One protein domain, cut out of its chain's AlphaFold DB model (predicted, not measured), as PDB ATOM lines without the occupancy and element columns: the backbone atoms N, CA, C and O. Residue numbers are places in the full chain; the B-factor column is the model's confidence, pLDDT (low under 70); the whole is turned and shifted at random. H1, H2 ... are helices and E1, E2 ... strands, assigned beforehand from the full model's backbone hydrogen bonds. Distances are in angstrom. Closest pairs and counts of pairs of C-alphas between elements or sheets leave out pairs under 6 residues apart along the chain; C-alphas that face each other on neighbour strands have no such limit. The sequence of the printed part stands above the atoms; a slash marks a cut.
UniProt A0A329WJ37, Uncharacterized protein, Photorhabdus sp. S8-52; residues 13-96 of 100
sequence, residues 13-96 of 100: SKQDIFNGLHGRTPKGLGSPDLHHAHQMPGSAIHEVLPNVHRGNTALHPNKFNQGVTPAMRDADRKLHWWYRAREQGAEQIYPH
ATOM      1  N   SER A  13     -36.009  41.538 -23.916       98.00
ATOM      2  CA  SER A  13     -36.756  41.347 -22.677       98.00
ATOM      3  C   SER A  13     -36.174  42.220 -21.557       98.00
ATOM      4  O   SER A  13     -35.007  42.616 -21.593       98.00
ATOM      5  N   LYS A  14     -36.941  42.443 -20.481       98.12
ATOM      6  CA  LYS A  14     -36.414  43.097 -19.267       98.12
ATOM      7  C   LYS A  14     -35.147  42.406 -18.744       98.12
ATOM      8  O   LYS A  14     -34.206  43.071 -18.326       98.12
ATOM      9  N   GLN A  15     -35.094  41.074 -18.832       98.19
ATOM     10  CA  GLN A  15     -33.923  40.303 -18.424       98.19
ATOM     11  C   GLN A  15     -32.718  40.538 -19.344       98.19
ATOM     12  O   GLN A  15     -31.587  40.549 -18.864       98.19
ATOM     13  N   ASP A  16     -32.933  40.734 -20.645       98.44
ATOM     14  CA  ASP A  16     -31.862  41.073 -21.586       98.44
ATOM     15  C   ASP A  16     -31.300  42.466 -21.313       98.44
ATOM     16  O   ASP A  16     -30.083  42.635 -21.285       98.44
ATOM     17  N   ILE A  17     -32.169  43.434 -21.012       98.25
ATOM     18  CA  ILE A  17     -31.764  44.789 -20.612       98.25
ATOM     19  C   ILE A  17     -30.943  44.732 -19.320       98.25
ATOM     20  O   ILE A  17     -29.839  45.270 -19.269       98.25
ATOM     21  N   PHE A  18     -31.422  44.003 -18.308       98.00
ATOM     22  CA  PHE A  18     -30.677  43.778 -17.068       98.00
ATOM     23  C   PHE A  18     -29.312  43.121 -17.325       98.00
ATOM     24  O   PHE A  18     -28.296  43.541 -16.775       98.00
ATOM     25  N   ASN A  19     -29.253  42.107 -18.192       97.75
ATOM     26  CA  ASN A  19     -27.991  41.473 -18.572       97.75
ATOM     27  C   ASN A  19     -27.032  42.487 -19.212       97.75
ATOM     28  O   ASN A  19     -25.861  42.530 -18.826       97.75
ATOM     29  N   GLY A  20     -27.529  43.313 -20.134       97.31
ATOM     30  CA  GLY A  20     -26.737  44.336 -20.804       97.31
ATOM     31  C   GLY A  20     -26.169  45.374 -19.839       97.31
ATOM     32  O   GLY A  20     -24.975  45.654 -19.904       97.31
ATOM     33  N   LEU A  21     -26.950  45.828 -18.851       97.38
ATOM     34  CA  LEU A  21     -26.460  46.708 -17.775       97.38
ATOM     35  C   LEU A  21     -25.325  46.089 -16.945       97.38
ATOM     36  O   LEU A  21     -24.490  46.800 -16.398       97.38
ATOM     37  N   HIS A  22     -25.237  44.761 -16.888       96.25
ATOM     38  CA  HIS A  22     -24.118  44.048 -16.267       96.25
ATOM     39  C   HIS A  22     -23.014  43.653 -17.264       96.25
ATOM     40  O   HIS A  22     -22.178  42.792 -16.965       96.25
ATOM     41  N   GLY A  23     -23.008  44.252 -18.457       95.62
ATOM     42  CA  GLY A  23     -22.024  44.006 -19.507       95.62
ATOM     43  C   GLY A  23     -22.131  42.617 -20.143       95.62
ATOM     44  O   GLY A  23     -21.140  42.072 -20.641       95.62
ATOM     45  N   ARG A  24     -23.307  41.989 -20.064       96.75
ATOM     46  CA  ARG A  24     -23.568  40.638 -20.575       96.75
ATOM     47  C   ARG A  24     -24.429  40.716 -21.827       96.75
ATOM     48  O   ARG A  24     -25.288  41.575 -21.961       96.75
ATOM     49  N   THR A  25     -24.217  39.756 -22.718       96.00
ATOM     50  CA  THR A  25     -25.000  39.638 -23.945       96.00
ATOM     51  C   THR A  25     -26.494  39.414 -23.655       96.00
ATOM     52  O   THR A  25     -26.822  38.692 -22.703       96.00
ATOM     53  N   PRO A  26     -27.402  39.949 -24.491       97.06
ATOM     54  CA  PRO A  26     -28.815  39.583 -24.462       97.06
ATOM     55  C   PRO A  26     -28.974  38.105 -24.850       97.06
ATOM     56  O   PRO A  26     -28.508  37.664 -25.902       97.06
ATOM     57  N   LYS A  27     -29.626  37.318 -23.993       97.00
ATOM     58  CA  LYS A  27     -29.870  35.891 -24.237       97.00
ATOM     59  C   LYS A  27     -31.022  35.684 -25.213       97.00
ATOM     60  O   LYS A  27     -30.934  34.777 -26.036       97.00
ATOM     61  N   GLY A  28     -32.045  36.542 -25.155       96.44
ATOM     62  CA  GLY A  28     -33.192  36.514 -26.066       96.44
ATOM     63  C   GLY A  28     -32.804  36.666 -27.539       96.44
ATOM     64  O   GLY A  28     -33.493  36.142 -28.405       96.44
ATOM     65  N   LEU A  29     -31.648  37.279 -27.820       95.25
ATOM     66  CA  LEU A  29     -31.099  37.427 -29.173       95.25
ATOM     67  C   LEU A  29     -30.128  36.305 -29.583       95.25
ATOM     68  O   LEU A  29     -29.337  36.475 -30.506       95.25
ATOM     69  N   GLY A  30     -30.130  35.167 -28.884       95.62
ATOM     70  CA  GLY A  30     -29.236  34.047 -29.200       95.62
ATOM     71  C   GLY A  30     -27.807  34.217 -28.672       95.62
ATOM     72  O   GLY A  30     -26.894  33.549 -29.150       95.62
ATOM     73  N   SER A  31     -27.615  35.074 -27.662       95.81
ATOM     74  CA  SER A  31     -26.316  35.372 -27.040       95.81
ATOM     75  C   SER A  31     -25.222  35.820 -28.028       95.81
ATOM     76  O   SER A  31     -24.202  35.135 -28.128       95.81
ATOM     77  N   PRO A  32     -25.415  36.937 -28.756       96.19
ATOM     78  CA  PRO A  32     -24.416  37.462 -29.683       96.19
ATOM     79  C   PRO A  32     -22.999  37.572 -29.107       96.19
ATOM     80  O   PRO A  32     -22.778  38.054 -27.993       96.19
ATOM     81  N   ASP A  33     -22.018  37.188 -29.918       93.62
ATOM     82  CA  ASP A  33     -20.621  37.531 -29.692       93.62
ATOM     83  C   ASP A  33     -20.342  38.948 -30.243       93.62
ATOM     84  O   ASP A  33     -21.050  39.450 -31.120       93.62
ATOM     85  N   LEU A  34     -19.278  39.586 -29.747       91.69
ATOM     86  CA  LEU A  34     -18.772  40.847 -30.293       91.69
ATOM     87  C   LEU A  34     -17.511  40.599 -31.116       91.69
ATOM     88  O   LEU A  34     -16.474  40.176 -30.592       91.69
ATOM     89  N   HIS A  35     -17.594  40.901 -32.404       88.94
ATOM     90  CA  HIS A  35     -16.482  40.845 -33.332       88.94
ATOM     91  C   HIS A  35     -15.853  42.238 -33.491       88.94
ATOM     92  O   HIS A  35     -16.549  43.210 -33.760       88.94
ATOM     93  N   HIS A  36     -14.533  42.334 -33.321       81.25
ATOM     94  CA  HIS A  36     -13.785  43.589 -33.455       81.25
ATOM     95  C   HIS A  36     -13.089  43.577 -34.816       81.25
ATOM     96  O   HIS A  36     -12.148  42.792 -34.994       81.25
ATOM     97  N   ALA A  37     -13.536  44.411 -35.762       67.94
ATOM     98  CA  ALA A  37     -13.032  44.391 -37.135       67.94
ATOM     99  C   ALA A  37     -11.498  44.474 -37.151       67.94
ATOM    100  O   ALA A  37     -10.906  45.449 -36.683       67.94
ATOM    101  N   HIS A  38     -10.838  43.430 -37.653       63.72
ATOM    102  CA  HIS A  38      -9.377  43.352 -37.780       63.72
ATOM    103  C   HIS A  38      -8.564  43.382 -36.472       63.72
ATOM    104  O   HIS A  38      -7.341  43.494 -36.537       63.72
ATOM    105  N   GLN A  39      -9.183  43.229 -35.296       72.25
ATOM    106  CA  GLN A  39      -8.465  43.177 -34.008       72.25
ATOM    107  C   GLN A  39      -7.571  44.410 -33.741       72.25
ATOM    108  O   GLN A  39      -6.532  44.280 -33.091       72.25
ATOM    109  N   MET A  40      -7.963  45.584 -34.248       72.56
ATOM    110  CA  MET A  40      -7.278  46.859 -34.014       72.56
ATOM    111  C   MET A  40      -7.993  47.649 -32.902       72.56
ATOM    112  O   MET A  40      -9.226  47.632 -32.847       72.56
ATOM    113  N   PRO A  41      -7.266  48.368 -32.029       71.75
ATOM    114  CA  PRO A  41      -7.883  49.301 -31.089       71.75
ATOM    115  C   PRO A  41      -8.698  50.379 -31.821       71.75
ATOM    116  O   PRO A  41      -8.226  50.953 -32.799       71.75
ATOM    117  N   GLY A  42      -9.918  50.655 -31.351       73.62
ATOM    118  CA  GLY A  42     -10.807  51.665 -31.945       73.62
ATOM    119  C   GLY A  42     -11.553  51.224 -33.212       73.62
ATOM    120  O   GLY A  42     -12.296  52.023 -33.781       73.62
ATOM    121  N   SER A  43     -11.389  49.973 -33.653       77.19
ATOM    122  CA  SER A  43     -12.221  49.396 -34.713       77.19
ATOM    123  C   SER A  43     -13.699  49.346 -34.334       77.19
ATOM    124  O   SER A  43     -14.057  49.248 -33.161       77.19
ATOM    125  N   ALA A  44     -14.560  49.326 -35.354       82.19
ATOM    126  CA  ALA A  44     -15.977  49.053 -35.166       82.19
ATOM    127  C   ALA A  44     -16.201  47.687 -34.489       82.19
ATOM    128  O   ALA A  44     -15.485  46.708 -34.740       82.19
ATOM    129  N   ILE A  45     -17.226  47.647 -33.637       87.56
ATOM    130  CA  ILE A  45     -17.716  46.435 -32.985       87.56
ATOM    131  C   ILE A  45     -18.948  45.946 -33.749       87.56
ATOM    132  O   ILE A  45     -19.876  46.711 -34.018       87.56
ATOM    133  N   HIS A  46     -18.959  44.658 -34.074       90.69
ATOM    134  CA  HIS A  46     -20.054  43.984 -34.761       90.69
ATOM    135  C   HIS A  46     -20.674  42.939 -33.836       90.69
ATOM    136  O   HIS A  46     -19.978  42.064 -33.322       90.69
ATOM    137  N   GLU A  47     -21.986  43.004 -33.642       94.50
ATOM    138  CA  GLU A  47     -22.759  41.941 -33.002       94.50
ATOM    139  C   GLU A  47     -22.952  40.801 -34.008       94.50
ATOM    140  O   GLU A  47     -23.495  41.006 -35.094       94.50
ATOM    141  N   VAL A  48     -22.496  39.597 -33.663       93.62
ATOM    142  CA  VAL A  48     -22.534  38.430 -34.555       93.62
ATOM    143  C   VAL A  48     -23.022  37.215 -33.780       93.62
ATOM    144  O   VAL A  48     -22.598  36.974 -32.651       93.62
ATOM    145  N   LEU A  49     -23.908  36.414 -34.374       95.06
ATOM    146  CA  LEU A  49     -24.370  35.192 -33.720       95.06
ATOM    147  C   LEU A  49     -23.210  34.194 -33.536       95.06
ATOM    148  O   LEU A  49     -22.394  34.026 -34.450       95.06
ATOM    149  N   PRO A  50     -23.143  33.478 -32.397       94.12
ATOM    150  CA  PRO A  50     -22.057  32.542 -32.106       94.12
ATOM    151  C   PRO A  50     -21.780  31.504 -33.199       94.12
ATOM    152  O   PRO A  50     -20.623  31.188 -33.462       94.12
ATOM    153  N   ASN A  51     -22.823  30.987 -33.852       93.81
ATOM    154  CA  ASN A  51     -22.710  29.994 -34.926       93.81
ATOM    155  C   ASN A  51     -22.114  30.557 -36.229       93.81
ATOM    156  O   ASN A  51     -21.642  29.786 -37.054       93.81
ATOM    157  N   VAL A  52     -22.135  31.880 -36.413       91.44
ATOM    158  CA  VAL A  52     -21.525  32.573 -37.561       91.44
ATOM    159  C   VAL A  52     -20.105  33.038 -37.233       91.44
ATOM    160  O   VAL A  52     -19.254  33.117 -38.120       91.44
ATOM    161  N   HIS A  53     -19.843  33.344 -35.961       91.94
ATOM    162  CA  HIS A  53     -18.566  33.873 -35.501       91.94
ATOM    163  C   HIS A  53     -17.534  32.778 -35.204       91.94
ATOM    164  O   HIS A  53     -16.402  32.821 -35.688       91.94
ATOM    165  N   ARG A  54     -17.902  31.784 -34.391       89.75
ATOM    166  CA  ARG A  54     -16.939  30.839 -33.813       89.75
ATOM    167  C   ARG A  54     -16.414  29.883 -34.879       89.75
ATOM    168  O   ARG A  54     -17.178  29.168 -35.512       89.75
ATOM    169  N   GLY A  55     -15.092  29.865 -35.051       86.38
ATOM    170  CA  GLY A  55     -14.415  29.037 -36.055       86.38
ATOM    171  C   GLY A  55     -14.416  29.621 -37.471       86.38
ATOM    172  O   GLY A  55     -13.810  29.034 -38.363       86.38
ATOM    173  N   ASN A  56     -15.036  30.784 -37.690       88.06
ATOM    174  CA  ASN A  56     -15.062  31.428 -38.996       88.06
ATOM    175  C   ASN A  56     -13.783  32.243 -39.234       88.06
ATOM    176  O   ASN A  56     -13.680  33.412 -38.862       88.06
ATOM    177  N   THR A  57     -12.797  31.627 -39.884       86.69
ATOM    178  CA  THR A  57     -11.504  32.265 -40.168       86.69
ATOM    179  C   THR A  57     -11.612  33.459 -41.114       86.69
ATOM    180  O   THR A  57     -10.746  34.327 -41.071       86.69
ATOM    181  N   ALA A  58     -12.670  33.557 -41.927       86.19
ATOM    182  CA  ALA A  58     -12.872  34.706 -42.812       86.19
ATOM    183  C   ALA A  58     -13.157  36.000 -42.030       86.19
ATOM    184  O   ALA A  58     -12.812  37.083 -42.497       86.19
ATOM    185  N   LEU A  59     -13.722  35.892 -40.822       82.81
ATOM    186  CA  LEU A  59     -13.900  37.029 -39.912       82.81
ATOM    187  C   LEU A  59     -12.600  37.391 -39.180       82.81
ATOM    188  O   LEU A  59     -12.450  38.506 -38.699       82.81
ATOM    189  N   HIS A  60     -11.623  36.485 -39.119       83.81
ATOM    190  CA  HIS A  60     -10.357  36.683 -38.409       83.81
ATOM    191  C   HIS A  60      -9.160  36.629 -39.374       83.81
ATOM    192  O   HIS A  60      -8.343  35.711 -39.283       83.81
ATOM    193  N   PRO A  61      -9.020  37.605 -40.298       80.06
ATOM    194  CA  PRO A  61      -7.955  37.587 -41.304       80.06
ATOM    195  C   PRO A  61      -6.561  37.797 -40.695       80.06
ATOM    196  O   PRO A  61      -5.555  37.365 -41.256       80.06
ATOM    197  N   ASN A  62      -6.493  38.451 -39.533       81.69
ATOM    198  CA  ASN A  62      -5.247  38.684 -38.825       81.69
ATOM    199  C   ASN A  62      -4.916  37.480 -37.940       81.69
ATOM    200  O   ASN A  62      -5.667  37.114 -37.038       81.69
ATOM    201  N   LYS A  63      -3.745  36.881 -38.176       76.94
ATOM    202  CA  LYS A  63      -3.243  35.764 -37.363       76.94
ATOM    203  C   LYS A  63      -2.908  36.188 -35.927       76.94
ATOM    204  O   LYS A  63      -2.997  35.376 -35.010       76.94
ATOM    205  N   PHE A  64      -2.510  37.445 -35.739       79.25
ATOM    206  CA  PHE A  64      -2.111  38.002 -34.449       79.25
ATOM    207  C   PHE A  64      -3.027  39.161 -34.050       79.25
ATOM    208  O   PHE A  64      -3.344  40.010 -34.884       79.25
ATOM    209  N   ASN A  65      -3.376  39.222 -32.759       72.12
ATOM    210  CA  ASN A  65      -4.033  40.389 -32.169       72.12
ATOM    211  C   ASN A  65      -3.091  41.596 -32.289       72.12
ATOM    212  O   ASN A  65      -1.956  41.540 -31.816       72.12
ATOM    213  N   GLN A  66      -3.554  42.692 -32.882       81.44
ATOM    214  CA  GLN A  66      -2.730  43.866 -33.192       81.44
ATOM    215  C   GLN A  66      -2.638  44.824 -31.991       81.44
ATOM    216  O   GLN A  66      -2.973  46.001 -32.076       81.44
ATOM    217  N   GLY A  67      -2.244  44.294 -30.829       81.31
ATOM    218  CA  GLY A  67      -2.155  45.048 -29.570       81.31
ATOM    219  C   GLY A  67      -3.432  45.052 -28.719       81.31
ATOM    220  O   GLY A  67      -3.427  45.595 -27.619       81.31
ATOM    221  N   VAL A  68      -4.514  44.406 -29.170       80.44
ATOM    222  CA  VAL A  68      -5.739  44.234 -28.372       80.44
ATOM    223  C   VAL A  68      -5.554  43.122 -27.333       80.44
ATOM    224  O   VAL A  68      -5.362  41.952 -27.674       80.44
ATOM    225  N   THR A  69      -5.642  43.477 -26.049       85.94
ATOM    226  CA  THR A  69      -5.500  42.529 -24.931       85.94
ATOM    227  C   THR A  69      -6.842  41.894 -24.536       85.94
ATOM    228  O   THR A  69      -7.909  42.432 -24.847       85.94
ATOM    229  N   PRO A  70      -6.849  40.753 -23.817       86.62
ATOM    230  CA  PRO A  70      -8.079  40.202 -23.245       86.62
ATOM    231  C   PRO A  70      -8.823  41.184 -22.328       86.62
ATOM    232  O   PRO A  70     -10.046  41.237 -22.385       86.62
ATOM    233  N   ALA A  71      -8.095  41.980 -21.539       90.44
ATOM    234  CA  ALA A  71      -8.685  42.981 -20.652       90.44
ATOM    235  C   ALA A  71      -9.390  44.099 -21.434       90.44
ATOM    236  O   ALA A  71     -10.508  44.467 -21.088       90.44
ATOM    237  N   MET A  72      -8.782  44.577 -22.529       88.12
ATOM    238  CA  MET A  72      -9.411  45.559 -23.420       88.12
ATOM    239  C   MET A  72     -10.701  45.007 -24.033       88.12
ATOM    240  O   MET A  72     -11.732  45.662 -23.957       88.12
ATOM    241  N   ARG A  73     -10.687  43.766 -24.543       86.62
ATOM    242  CA  ARG A  73     -11.901  43.133 -25.098       86.62
ATOM    243  C   ARG A  73     -13.013  42.974 -24.068       86.62
ATOM    244  O   ARG A  73     -14.181  43.094 -24.416       86.62
ATOM    245  N   ASP A  74     -12.673  42.653 -22.820       90.69
ATOM    246  CA  ASP A  74     -13.674  42.536 -21.760       90.69
ATOM    247  C   ASP A  74     -14.270  43.899 -21.387       90.69
ATOM    248  O   ASP A  74     -15.487  43.997 -21.231       90.69
ATOM    249  N   ALA A  75     -13.439  44.943 -21.298       91.31
ATOM    250  CA  ALA A  75     -13.892  46.309 -21.057       91.31
ATOM    251  C   ALA A  75     -14.808  46.806 -22.187       91.31
ATOM    252  O   ALA A  75     -15.939  47.208 -21.910       91.31
ATOM    253  N   ASP A  76     -14.376  46.671 -23.445       90.31
ATOM    254  CA  ASP A  76     -15.157  47.055 -24.627       90.31
ATOM    255  C   ASP A  76     -16.479  46.288 -24.686       90.31
ATOM    256  O   ASP A  76     -17.537  46.875 -24.904       90.31
ATOM    257  N   ARG A  77     -16.456  44.980 -24.402       91.81
ATOM    258  CA  ARG A  77     -17.668  44.158 -24.354       91.81
ATOM    259  C   ARG A  77     -18.649  44.632 -23.294       91.81
ATOM    260  O   ARG A  77     -19.847  44.703 -23.566       91.81
ATOM    261  N   LYS A  78     -18.167  44.904 -22.081       94.69
ATOM    262  CA  LYS A  78     -19.026  45.362 -20.986       94.69
ATOM    263  C   LYS A  78     -19.634  46.722 -21.312       94.69
ATOM    264  O   LYS A  78     -20.839  46.887 -21.149       94.69
ATOM    265  N   LEU A  79     -18.818  47.644 -21.819       93.94
ATOM    266  CA  LEU A  79     -19.253  48.982 -22.198       93.94
ATOM    267  C   LEU A  79     -20.270  48.947 -23.345       93.94
ATOM    268  O   LEU A  79     -21.316  49.587 -23.254       93.94
ATOM    269  N   HIS A  80     -20.007  48.148 -24.385       94.62
ATOM    270  CA  HIS A  80     -20.919  47.952 -25.516       94.62
ATOM    271  C   HIS A  80     -22.293  47.492 -25.037       94.62
ATOM    272  O   HIS A  80     -23.299  48.127 -25.344       94.62
ATOM    273  N   TRP A  81     -22.350  46.416 -24.248       96.25
ATOM    274  CA  TRP A  81     -23.632  45.881 -23.793       96.25
ATOM    275  C   TRP A  81     -24.366  46.806 -22.824       96.25
ATOM    276  O   TRP A  81     -25.597  46.866 -22.876       96.25
ATOM    277  N   TRP A  82     -23.638  47.568 -22.007       96.69
ATOM    278  CA  TRP A  82     -24.233  48.572 -21.130       96.69
ATOM    279  C   TRP A  82     -24.919  49.683 -21.932       96.69
ATOM    280  O   TRP A  82     -26.100  49.954 -21.715       96.69
ATOM    281  N   TYR A  83     -24.241  50.256 -22.934       95.62
ATOM    282  CA  TYR A  83     -24.859  51.252 -23.816       95.62
ATOM    283  C   TYR A  83     -26.014  50.672 -24.632       95.62
ATOM    284  O   TYR A  83     -27.052  51.317 -24.762       95.62
ATOM    285  N   ARG A  84     -25.886  49.439 -25.139       96.12
ATOM    286  CA  ARG A  84     -26.984  48.781 -25.859       96.12
ATOM    287  C   ARG A  84     -28.219  48.626 -24.979       96.12
ATOM    288  O   ARG A  84     -29.308  48.905 -25.464       96.12
ATOM    289  N   ALA A  85     -28.073  48.261 -23.703       97.19
ATOM    290  CA  ALA A  85     -29.205  48.184 -22.778       97.19
ATOM    291  C   ALA A  85     -29.918  49.536 -22.617       97.19
ATOM    292  O   ALA A  85     -31.146  49.585 -22.649       97.19
ATOM    293  N   ARG A  86     -29.160  50.632 -22.505       96.75
ATOM    294  CA  ARG A  86     -29.700  52.001 -22.441       96.75
ATOM    295  C   ARG A  86     -30.501  52.372 -23.681       96.75
ATOM    296  O   ARG A  86     -31.638  52.815 -23.580       96.75
ATOM    297  N   GLU A  87     -29.983  52.058 -24.864       95.56
ATOM    298  CA  GLU A  87     -30.725  52.246 -26.118       95.56
ATOM    299  C   GLU A  87     -32.038  51.445 -26.181       95.56
ATOM    300  O   GLU A  87     -32.906  51.771 -26.986       95.56
ATOM    301  N   GLN A  88     -32.185  50.389 -25.373       96.56
ATOM    302  CA  GLN A  88     -33.425  49.611 -25.253       96.56
ATOM    303  C   GLN A  88     -34.350  50.103 -24.123       96.56
ATOM    304  O   GLN A  88     -35.330  49.435 -23.800       96.56
ATOM    305  N   GLY A  89     -34.068  51.261 -23.520       96.44
ATOM    306  CA  GLY A  89     -34.909  51.873 -22.489       96.44
ATOM    307  C   GLY A  89     -34.564  51.450 -21.059       96.44
ATOM    308  O   GLY A  89     -35.445  51.354 -20.197       96.44
ATOM    309  N   ALA A  90     -33.289  51.161 -20.787       97.31
ATOM    310  CA  ALA A  90     -32.850  50.823 -19.435       97.31
ATOM    311  C   ALA A  90     -33.133  51.942 -18.424       97.31
ATOM    312  O   ALA A  90     -33.458  51.647 -17.279       97.31
ATOM    313  N   GLU A  91     -33.070  53.205 -18.840       96.44
ATOM    314  CA  GLU A  91     -33.346  54.373 -18.005       96.44
ATOM    315  C   GLU A  91     -34.761  54.345 -17.416       96.44
ATOM    316  O   GLU A  91     -34.964  54.727 -16.268       96.44
ATOM    317  N   GLN A  92     -35.746  53.865 -18.176       96.69
ATOM    318  CA  GLN A  92     -37.135  53.793 -17.728       96.69
ATOM    319  C   GLN A  92     -37.395  52.549 -16.872       96.69
ATOM    320  O   GLN A  92     -38.223  52.585 -15.963       96.69
ATOM    321  N   ILE A  93     -36.713  51.437 -17.160       96.94
ATOM    322  CA  ILE A  93     -36.982  50.139 -16.522       96.94
ATOM    323  C   ILE A  93     -36.146  49.950 -15.246       96.94
ATOM    324  O   ILE A  93     -36.646  49.415 -14.256       96.94
ATOM    325  N   TYR A  94     -34.890  50.392 -15.260       96.50
ATOM    326  CA  TYR A  94     -33.906  50.216 -14.191       96.50
ATOM    327  C   TYR A  94     -33.126  51.513 -13.897       96.50
ATOM    328  O   TYR A  94     -31.893  51.498 -13.913       96.50
ATOM    329  N   PRO A  95     -33.795  52.636 -13.573       95.38
ATOM    330  CA  PRO A  95     -33.126  53.929 -13.377       95.38
ATOM    331  C   PRO A  95     -32.027  53.894 -12.305       95.38
ATOM    332  O   PRO A  95     -31.020  54.577 -12.424       95.38
ATOM    333  N   HIS A  96     -32.186  53.055 -11.279       94.75
ATOM    334  CA  HIS A  96     -31.241  52.909 -10.166       94.75
ATOM    335  C   HIS A  96     -29.974  52.103 -10.509       94.75
ATOM    336  O   HIS A  96     -29.090  51.980  -9.666       94.75
TER     337      HIS A  96
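This is residues 13 to 96 of the 100 residues of an uncharacterized protein of Photorhabdus sp. S8-52 (UniProt A0A329WJ37). This is an elongated model built along one long helix, H3, with two shorter helices, H1 and H4, gathered at the helix's last-residue end and a small two-stranded hairpin, E1 and E2, beside its first half and middle. H2 is a short turn of helix at the end of the hairpin where E1 begins and E2 ends, and a long unnamed stretch, residues 54 to 69, makes the far end of the long axis before it leads into H3. The printed part has 84 residues, with four named helices and two named strands in the order H1 E1 E2 H2 H3 H4; the two strands form one antiparallel sheet, and the class is mostly helix. The whole is only just compact, close to loose, with a radius of gyration of the C-alphas of 13.9 A, and it spans 43 by 24 by 16 A.

H1, residues 14 to 21, touches H3, residues 70 to 87, which meets it with residues 78 to 86 alone. Their closest C-alphas are those of Leu 21 and Trp 82, 4.4 A apart, and they run opposite ways at a steep tilt of 44 degrees. H1 also touches H4, residues 90 to 93, where the closest C-alphas, of Ile 17 and Ala 90, are 6.2 A apart. E1, residues 33 to 36, and E2, residues 45 to 48, are a hairpin of antiparallel strands, with 144 degrees between their directions. N 33 and O 48, at 2.8 A, and N 46 and O 35, at 2.8 A, are within hydrogen-bond range. The closest C-alphas of E1 and H3 are those of Leu 34 and Arg 77, 6.9 A apart. The closest of E1 and H2, residues 50 to 53, are those of Asp 33 and Pro 50, 5.7 A apart. H2 is apart from H1, H3 and H4. In H1 and H3 every pair of O i and N i+4 is within hydrogen-bond range, while H2 and H4 are too short for such a pair.

H1 begins at C-alpha 14, (-36.414, 43.097, -19.267), and is 10.7 A long. E1 measures 9.9 A and E2 9.5 A. H2 has four residues. H3 runs 25.8 A from C-alpha 70 at (-8.079, 40.202, -23.245) to C-alpha 87 at (-30.725, 52.246, -26.118). H4, four residues, ends at C-alpha 93, (-36.982, 50.139, -16.522).

The two C-alphas farthest apart are those of Lys 63 and Gln 92, 43.1 A. The printed part, residues 13 to 96, has no cut. The links H1 to E1, of 11 residues, and H2 to H3, of 16, are long. The mean pLDDT of the printed part is 90.1, and residues 37 to 38 are under 70.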